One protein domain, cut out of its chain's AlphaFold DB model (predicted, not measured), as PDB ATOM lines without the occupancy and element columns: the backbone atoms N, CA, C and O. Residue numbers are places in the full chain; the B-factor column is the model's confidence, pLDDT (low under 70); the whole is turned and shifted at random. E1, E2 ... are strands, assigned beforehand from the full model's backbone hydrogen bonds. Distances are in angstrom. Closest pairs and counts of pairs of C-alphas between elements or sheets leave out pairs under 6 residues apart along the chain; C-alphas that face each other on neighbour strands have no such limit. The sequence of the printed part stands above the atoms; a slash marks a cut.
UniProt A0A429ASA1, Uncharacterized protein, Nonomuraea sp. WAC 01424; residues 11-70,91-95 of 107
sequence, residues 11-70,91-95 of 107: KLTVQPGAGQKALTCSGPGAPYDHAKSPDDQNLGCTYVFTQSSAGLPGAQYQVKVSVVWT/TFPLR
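Overview. This is residues 11 to 70 and 91 to 95 of the 107 residues of an uncharacterized protein of Nonomuraea sp. WAC 01424 (UniProt A0A429ASA1). Little regular structure is present: one twisted antiparallel sheet, order E2 - E1 - E3 - E4, with the long loop of residues 27 to 60 arching over one face. E3 pairs with E4 over residues 61 to 64 and with E1 over 64 to 68. The printed part has 65 residues, 23 in four named strands, E1 to E4 along the chain, and no named helix: all strand. It is only just compact, close to loose, radius of gyration of the C-alphas 12.5 A, spans 37 by 26 by 17 A.

Along the chain. E3, residues 61 to 70, is 29.1 A long. E1, residues 11 to 15, 13.3 A, begins at C-alpha 11 (64.480, 102.126, 120.360). E2 is residues 23 to 26. E4, residues 91 to 94, ends at C-alpha 94 (74.813, 88.846, 134.297).

Arrangement. Within hydrogen-bond range are N 13 and O 66 between E1 and E3, 2.8 A; N 12 and O 25 in the hairpin E1 and E2, 2.9 A; and N 61 and O 94 between E3 and E4, 2.8 A. Edge strands E2 and E4 are apart.

Size, cuts and confidence. Residues 71 to 90 are cut out; C-alphas 70 and 91 are 21.3 A apart. The link E2 to E3 is long, 34 residues. Residue 43 has pLDDT under 70.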
ATOM      1  N   LYS A  11      63.309 101.775 119.552       93.75
ATOM      2  CA  LYS A  11      64.480 102.126 120.360       93.75
ATOM      3  C   LYS A  11      64.746 101.085 121.440       93.75
ATOM      4  O   LYS A  11      63.830 100.726 122.174       93.75
ATOM      5  N   LEU A  12      66.004 100.690 121.590       93.44
ATOM      6  CA  LEU A  12      66.503  99.828 122.662       93.44
ATOM      7  C   LEU A  12      67.458 100.630 123.551       93.44
ATOM      8  O   LEU A  12      68.369 101.292 123.058       93.44
ATOM      9  N   THR A  13      67.276 100.542 124.865       94.81
ATOM     10  CA  THR A  13      68.205 101.075 125.862       94.81
ATOM     11  C   THR A  13      68.680  99.945 126.762       94.81
ATOM     12  O   THR A  13      67.865  99.246 127.363       94.81
ATOM     13  N   VAL A  14      69.995  99.801 126.897       94.00
ATOM     14  CA  VAL A  14      70.638  98.860 127.817       94.00
ATOM     15  C   VAL A  14      71.261  99.653 128.955       94.00
ATOM     16  O   VAL A  14      72.081 100.542 128.736       94.00
ATOM     17  N   GLN A  15      70.865  99.328 130.178       96.56
ATOM     18  CA  GLN A  15      71.463  99.811 131.415       96.56
ATOM     19  C   GLN A  15      72.292  98.661 132.001       96.56
ATOM     20  O   GLN A  15      71.710  97.731 132.563       96.56
ATOM     21  N   PRO A  16      73.631  98.692 131.875       95.25
ATOM     22  CA  PRO A  16      74.483  97.582 132.312       95.25
ATOM     23  C   PRO A  16      74.519  97.395 133.839       95.25
ATOM     24  O   PRO A  16      74.891  96.333 134.323       95.25
ATOM     25  N   GLY A  17      74.118  98.416 134.604       94.62
ATOM     26  CA  GLY A  17      74.130  98.403 136.069       94.62
ATOM     27  C   GLY A  17      75.466  98.863 136.662       94.62
ATOM     28  O   GLY A  17      76.369  99.267 135.941       94.62
ATOM     29  N   ALA A  18      75.579  98.856 137.994       92.81
ATOM     30  CA  ALA A  18      76.807  99.215 138.724       92.81
ATOM     31  C   ALA A  18      77.448 100.565 138.310       92.81
ATOM     32  O   ALA A  18      78.665 100.682 138.209       92.81
ATOM     33  N   GLY A  19      76.626 101.586 138.031       91.12
ATOM     34  CA  GLY A  19      77.094 102.928 137.639       91.12
ATOM     35  C   GLY A  19      77.635 103.043 136.207       91.12
ATOM     36  O   GLY A  19      78.064 104.120 135.800       91.12
ATOM     37  N   GLN A  20      77.594 101.959 135.431       92.00
ATOM     38  CA  GLN A  20      78.028 101.921 134.038       92.00
ATOM     39  C   GLN A  20      77.110 102.770 133.140       92.00
ATOM     40  O   GLN A  20      75.902 102.888 133.377       92.00
ATOM     41  N   LYS A  21      77.677 103.352 132.074       93.50
ATOM     42  CA  LYS A  21      76.936 104.212 131.141       93.50
ATOM     43  C   LYS A  21      75.908 103.394 130.358       93.50
ATOM     44  O   LYS A  21      76.219 102.334 129.826       93.50
ATOM     45  N   ALA A  22      74.691 103.919 130.236       94.19
ATOM     46  CA  ALA A  22      73.670 103.300 129.402       94.19
ATOM     47  C   ALA A  22      74.019 103.403 127.905       94.19
ATOM     48  O   ALA A  22      74.483 104.444 127.433       94.19
ATOM     49  N   LEU A  23      73.732 102.337 127.160       92.44
ATOM     50  CA  LEU A  23      73.799 102.290 125.701       92.44
ATOM     51  C   LEU A  23      72.388 102.453 125.130       92.44
ATOM     52  O   LEU A  23      71.421 101.933 125.682       92.44
ATOM     53  N   THR A  24      72.252 103.195 124.037       93.38
ATOM     54  CA  THR A  24      70.975 103.401 123.344       93.38
ATOM     55  C   THR A  24      71.158 103.154 121.859       93.38
ATOM     56  O   THR A  24      72.101 103.667 121.266       93.38
ATOM     57  N   CYS A  25      70.229 102.407 121.272       90.75
ATOM     58  CA  CYS A  25      70.294 101.946 119.895       90.75
ATOM     59  C   CYS A  25      68.943 102.089 119.196       90.75
ATOM     60  O   CYS A  25      67.886 102.040 119.832       90.75
ATOM     61  N   SER A  26      68.989 102.250 117.878       89.75
ATOM     62  CA  SER A  26      67.797 102.260 117.030       89.75
ATOM     63  C   SER A  26      67.329 100.838 116.727       89.75
ATOM     64  O   SER A  26      68.145  99.941 116.509       89.75
ATOM     65  N   GLY A  27      66.011 100.645 116.665       81.56
ATOM     66  CA  GLY A  27      65.407  99.341 116.398       81.56
ATOM     67  C   GLY A  27      65.520  98.359 117.576       81.56
ATOM     68  O   GLY A  27      65.809  98.772 118.702       81.56
ATOM     69  N   PRO A  28      65.278  97.056 117.343       79.38
ATOM     70  CA  PRO A  28      65.272  96.045 118.405       79.38
ATOM     71  C   PRO A  28      66.670  95.636 118.891       79.38
ATOM     72  O   PRO A  28      66.773  94.871 119.845       79.38
ATOM     73  N   GLY A  29      67.738  96.102 118.237       78.00
ATOM     74  CA  GLY A  29      69.050  95.470 118.346       78.00
ATOM     75  C   GLY A  29      69.063  94.082 117.697       78.00
ATOM     76  O   GLY A  29      68.128  93.699 116.992       78.00
ATOM     77  N   ALA A  30      70.137  93.335 117.923       82.50
ATOM     78  CA  ALA A  30      70.256  91.950 117.496       82.50
ATOM     79  C   ALA A  30      70.309  91.037 118.731       82.50
ATOM     80  O   ALA A  30      71.006  91.379 119.690       82.50
ATOM     81  N   PRO A  31      69.582  89.903 118.741       82.19
ATOM     82  CA  PRO A  31      69.674  88.939 119.830       82.19
ATOM     83  C   PRO A  31      71.107  88.433 120.002       82.19
ATOM     84  O   PRO A  31      71.781  88.129 119.018       82.19
ATOM     85  N   TYR A  32      71.549  88.327 121.254       79.62
ATOM     86  CA  TYR A  32      72.842  87.739 121.586       79.62
ATOM     87  C   TYR A  32      72.771  86.211 121.458       79.62
ATOM     88  O   TYR A  32      71.887  85.586 122.046       79.62
ATOM     89  N   ASP A  33      73.687  85.613 120.697       84.94
ATOM     90  CA  ASP A  33      73.781  84.170 120.485       84.94
ATOM     91  C   ASP A  33      74.872  83.575 121.384       84.94
ATOM     92  O   ASP A  33      76.068  83.777 121.181       84.94
ATOM     93  N   HIS A  34      74.460  82.803 122.387       83.50
ATOM     94  CA  HIS A  34      75.380  82.158 123.326       83.50
ATOM     95  C   HIS A  34      76.265  81.073 122.688       83.50
ATOM     96  O   HIS A  34      77.216  80.632 123.329       83.50
ATOM     97  N   ALA A  35      75.965  80.622 121.463       88.69
ATOM     98  CA  ALA A  35      76.753  79.609 120.761       88.69
ATOM     99  C   ALA A  35      77.946  80.190 119.979       88.69
ATOM    100  O   ALA A  35      78.799  79.431 119.518       88.69
ATOM    101  N   LYS A  36      78.014  81.515 119.810       85.12
ATOM    102  CA  LYS A  36      79.092  82.202 119.085       85.12
ATOM    103  C   LYS A  36      80.061  82.878 120.047       85.12
ATOM    104  O   LYS A  36      79.699  83.212 121.176       85.12
ATOM    105  N   SER A  37      81.290  83.120 119.588       83.12
ATOM    106  CA  SER A  37      82.242  83.893 120.384       83.12
ATOM    107  C   SER A  37      81.722  85.329 120.593       83.12
ATOM    108  O   SER A  37      80.959  85.840 119.762       83.12
ATOM    109  N   PRO A  38      82.092  86.000 121.697       77.88
ATOM    110  CA  PRO A  38      81.753  87.408 121.890       77.88
ATOM    111  C   PRO A  38      82.297  88.316 120.776       77.88
ATOM    112  O   PRO A  38      81.606  89.250 120.366       77.88
ATOM    113  N   ASP A  39      83.494  88.018 120.260       80.75
ATOM    114  CA  ASP A  39      84.168  88.818 119.229       80.75
ATOM    115  C   ASP A  39      83.444  88.749 117.873       80.75
ATOM    116  O   ASP A  39      83.346  89.756 117.169       80.75
ATOM    117  N   ASP A  40      82.834  87.604 117.549       81.94
ATOM    118  CA  ASP A  40      82.057  87.403 116.313       81.94
ATOM    119  C   ASP A  40      80.689  88.108 116.323       81.94
ATOM    120  O   ASP A  40      79.947  88.074 115.338       81.94
ATOM    121  N   GLN A  41      80.316  88.723 117.447       79.88
ATOM    122  CA  GLN A  41      78.993  89.304 117.676       79.88
ATOM    123  C   GLN A  41      79.054  90.784 118.046       79.88
ATOM    124  O   GLN A  41      78.111  91.328 118.627       79.88
ATOM    125  N   ASN A  42      80.140  91.466 117.675       71.00
ATOM    126  CA  ASN A  42      80.222  92.917 117.760       71.00
ATOM    127  C   ASN A  42      79.338  93.582 116.689       71.00
ATOM    128  O   ASN A  42      79.793  94.106 115.674       71.00
ATOM    129  N   LEU A  43      78.031  93.498 116.905       69.69
ATOM    130  CA  LEU A  43      77.007  94.161 116.118       69.69
ATOM    131  C   LEU A  43      76.951  95.621 116.586       69.69
ATOM    132  O   LEU A  43      77.221  95.904 117.745       69.69
ATOM    133  N   GLY A  44      76.604  96.575 115.718       72.06
ATOM    134  CA  GLY A  44      76.741  98.022 115.994       72.06
ATOM    135  C   GLY A  44      76.050  98.574 117.262       72.06
ATOM    136  O   GLY A  44      76.184  99.754 117.564       72.06
ATOM    137  N   CYS A  45      75.328  97.737 118.008       84.12
ATOM    138  CA  CYS A  45      74.774  97.987 119.333       84.12
ATOM    139  C   CYS A  45      75.335  96.983 120.369       84.12
ATOM    140  O   CYS A  45      74.587  96.181 120.929       84.12
ATOM    141  N   THR A  46      76.642  97.017 120.634       85.44
ATOM    142  CA  THR A  46      77.289  96.132 121.621       85.44
ATOM    143  C   THR A  46      77.786  96.913 122.834       85.44
ATOM    144  O   THR A  46      78.353  97.998 122.710       85.44
ATOM    145  N   TYR A  47      77.578  96.343 124.025       87.25
ATOM    146  CA  TYR A  47      78.149  96.833 125.277       87.25
ATOM    147  C   TYR A  47      79.252  95.889 125.756       87.25
ATOM    148  O   TYR A  47      79.012  94.692 125.899       87.25
ATOM    149  N   VAL A  48      80.438  96.428 126.041       87.25
ATOM    150  CA  VAL A  48      81.579  95.648 126.541       87.25
ATOM    151  C   VAL A  48      81.783  95.939 128.022       87.25
ATOM    152  O   VAL A  48      82.012  97.081 128.417       87.25
ATOM    153  N   PHE A  49      81.720  94.894 128.846       88.62
ATOM    154  CA  PHE A  49      82.083  94.974 130.256       88.62
ATOM    155  C   PHE A  49      83.603  94.880 130.391       88.62
ATOM    156  O   PHE A  49      84.204  93.889 129.991       88.62
ATOM    157  N   THR A  50      84.226  95.913 130.956       87.56
ATOM    158  CA  THR A  50      85.686  95.978 131.156       87.56
ATOM    159  C   THR A  50      86.126  95.549 132.554       87.56
ATOM    160  O   THR A  50      87.319  95.506 132.838       87.56
ATOM    161  N   GLN A  51      85.173  95.264 133.441       88.88
ATOM    162  CA  GLN A  51      85.419  94.902 134.830       88.88
ATOM    163  C   GLN A  51      84.702  93.600 135.175       88.88
ATOM    164  O   GLN A  51      83.603  93.325 134.692       88.88
ATOM    165  N   SER A  52      85.334  92.824 136.050       91.50
ATOM    166  CA  SER A  52      84.729  91.647 136.661       91.50
ATOM    167  C   SER A  52      83.494  92.000 137.469       91.50
ATOM    168  O   SER A  52      83.467  93.007 138.181       91.50
ATOM    169  N   SER A  53      82.510  91.104 137.470       94.50
ATOM    170  CA  SER A  53      81.384  91.213 138.393       94.50
ATOM    171  C   SER A  53      81.708  90.700 139.800       94.50
ATOM    172  O   SER A  53      80.867  90.839 140.683       94.50
ATOM    173  N   ALA A  54      82.900  90.130 140.040       93.25
ATOM    174  CA  ALA A  54      83.265  89.485 141.306       93.25
ATOM    175  C   ALA A  54      83.148  90.403 142.537       93.25
ATOM    176  O   ALA A  54      82.756  89.943 143.605       93.25
ATOM    177  N   GLY A  55      83.445  91.700 142.384       92.44
ATOM    178  CA  GLY A  55      83.344  92.692 143.462       92.44
ATOM    179  C   GLY A  55      81.939  93.264 143.688       92.44
ATOM    180  O   GLY A  55      81.750  94.075 144.591       92.44
ATOM    181  N   LEU A  56      80.952  92.888 142.869       94.69
ATOM    182  CA  LEU A  56      79.584  93.395 142.975       94.69
ATOM    183  C   LEU A  56      78.743  92.557 143.948       94.69
ATOM    184  O   LEU A  56      79.007  91.364 144.128       94.69
ATOM    185  N   PRO A  57      77.673  93.127 144.532       94.25
ATOM    186  CA  PRO A  57      76.706  92.355 145.304       94.25
ATOM    187  C   PRO A  57      76.177  91.152 144.508       94.25
ATOM    188  O   PRO A  57      75.681  91.292 143.391       94.25
ATOM    189  N   GLY A  58      76.303  89.949 145.075       94.31
ATOM    190  CA  GLY A  58      75.909  88.704 144.403       94.31
ATOM    191  C   GLY A  58      76.817  88.286 143.237       94.31
ATOM    192  O   GLY A  58      76.433  87.408 142.465       94.31
ATOM    193  N   ALA A  59      77.998  88.899 143.104       95.00
ATOM    194  CA  ALA A  59      78.983  88.658 142.052       95.00
ATOM    195  C   ALA A  59      78.429  88.832 140.622       95.00
ATOM    196  O   ALA A  59      78.816  88.103 139.705       95.00
ATOM    197  N   GLN A  60      77.490  89.766 140.424       96.44
ATOM    198  CA  GLN A  60      76.759  89.934 139.164       96.44
ATOM    199  C   GLN A  60      76.356  91.389 138.894       96.44
ATOM    200  O   GLN A  60      76.044  92.150 139.809       96.44
ATOM    201  N   TYR A  61      76.285  91.750 137.616       96.19
ATOM    202  CA  TYR A  61      75.595  92.947 137.150       96.19
ATOM    203  C   TYR A  61      74.080  92.718 137.153       96.19
ATOM    204  O   TYR A  61      73.611  91.621 136.857       96.19
ATOM    205  N   GLN A  62      73.310  93.760 137.468       97.25
ATOM    206  CA  GLN A  62      71.862  93.791 137.247       97.25
ATOM    207  C   GLN A  62      71.595  94.576 135.967       97.25
ATOM    208  O   GLN A  62      71.514  95.806 135.992       97.25
ATOM    209  N   VAL A  63      71.511  93.860 134.848       96.31
ATOM    210  CA  VAL A  63      71.316  94.468 133.533       96.31
ATOM    211  C   VAL A  63      69.830  94.694 133.318       96.31
ATOM    212  O   VAL A  63      69.039  93.761 133.438       96.31
ATOM    213  N   LYS A  64      69.448  95.924 132.968       96.50
ATOM    214  CA  LYS A  64      68.083  96.262 132.557       96.50
ATOM    215  C   LYS A  64      68.060  96.644 131.086       96.50
ATOM    216  O   LYS A  64      68.810  97.511 130.646       96.50
ATOM    217  N   VAL A  65      67.161  96.022 130.338       93.75
ATOM    218  CA  VAL A  65      66.912  96.320 128.928       93.75
ATOM    219  C   VAL A  65      65.514  96.903 128.800       93.75
ATOM    220  O   VAL A  65      64.554  96.332 129.316       93.75
ATOM    221  N   SER A  66      65.397  98.032 128.110       95.12
ATOM    222  CA  SER A  66      64.132  98.709 127.826       95.12
ATOM    223  C   SER A  66      63.955  98.885 126.322       95.12
ATOM    224  O   SER A  66      64.860  99.368 125.649       95.12
ATOM    225  N   VAL A  67      62.781  98.529 125.802       94.56
ATOM    226  CA  VAL A  67      62.417  98.682 124.387       94.56
ATOM    227  C   VAL A  67      61.214  99.601 124.279       94.56
ATOM    228  O   VAL A  67      60.191  99.357 124.919       94.56
ATOM    229  N   VAL A  68      61.334 100.643 123.463       95.38
ATOM    230  CA  VAL A  68      60.213 101.487 123.050       95.38
ATOM    231  C   VAL A  68      59.598 100.887 121.794       95.38
ATOM    232  O   VAL A  68      60.296 100.631 120.812       95.38
ATOM    233  N   TRP A  69      58.285 100.701 121.821       94.38
ATOM    234  CA  TRP A  69      57.487 100.207 120.711       94.38
ATOM    235  C   TRP A  69      56.566 101.307 120.215       94.38
ATOM    236  O   TRP A  69      55.871 101.951 121.001       94.38
ATOM    237  N   THR A  70      56.535 101.496 118.904       94.81
ATOM    238  CA  THR A  70      55.467 102.231 118.229       94.81
ATOM    239  C   THR A  70      54.503 101.219 117.639       94.81
ATOM    240  O   THR A  70      54.920 100.157 117.186       94.81
ATOM    241  N   THR A  91      64.778  92.835 133.372       96.69
ATOM    242  CA  THR A  91      65.994  92.909 134.182       96.69
ATOM    243  C   THR A  91      66.483  91.498 134.454       96.69
ATOM    244  O   THR A  91      65.685  90.640 134.830       96.69
ATOM    245  N   PHE A  92      67.781  91.255 134.288       95.31
ATOM    246  CA  PHE A  92      68.381  89.947 134.525       95.31
ATOM    247  C   PHE A  92      69.798  90.060 135.107       95.31
ATOM    248  O   PHE A  92      70.501  91.048 134.862       95.31
ATOM    249  N   PRO A  93      70.234  89.058 135.892       96.12
ATOM    250  CA  PRO A  93      71.598  88.998 136.390       96.12
ATOM    251  C   PRO A  93      72.570  88.569 135.285       96.12
ATOM    252  O   PRO A  93      72.300  87.621 134.551       96.12
ATOM    253  N   LEU A  94      73.731  89.219 135.210       93.12
ATOM    254  CA  LEU A  94      74.813  88.846 134.297       93.12
ATOM    255  C   LEU A  94      76.142  88.758 135.049       93.12
ATOM    256  O   LEU A  94      76.562  89.715 135.702       93.12
ATOM    257  N   ARG A  95      76.812  87.607 134.960       93.81
ATOM    258  CA  ARG A  95      78.133  87.386 135.562       93.81
ATOM    259  C   ARG A  95      79.212  87.588 134.512       93.81
ATOM    260  O   ARG A  95      79.117  87.019 133.431       93.81
TER     261      ARG A  95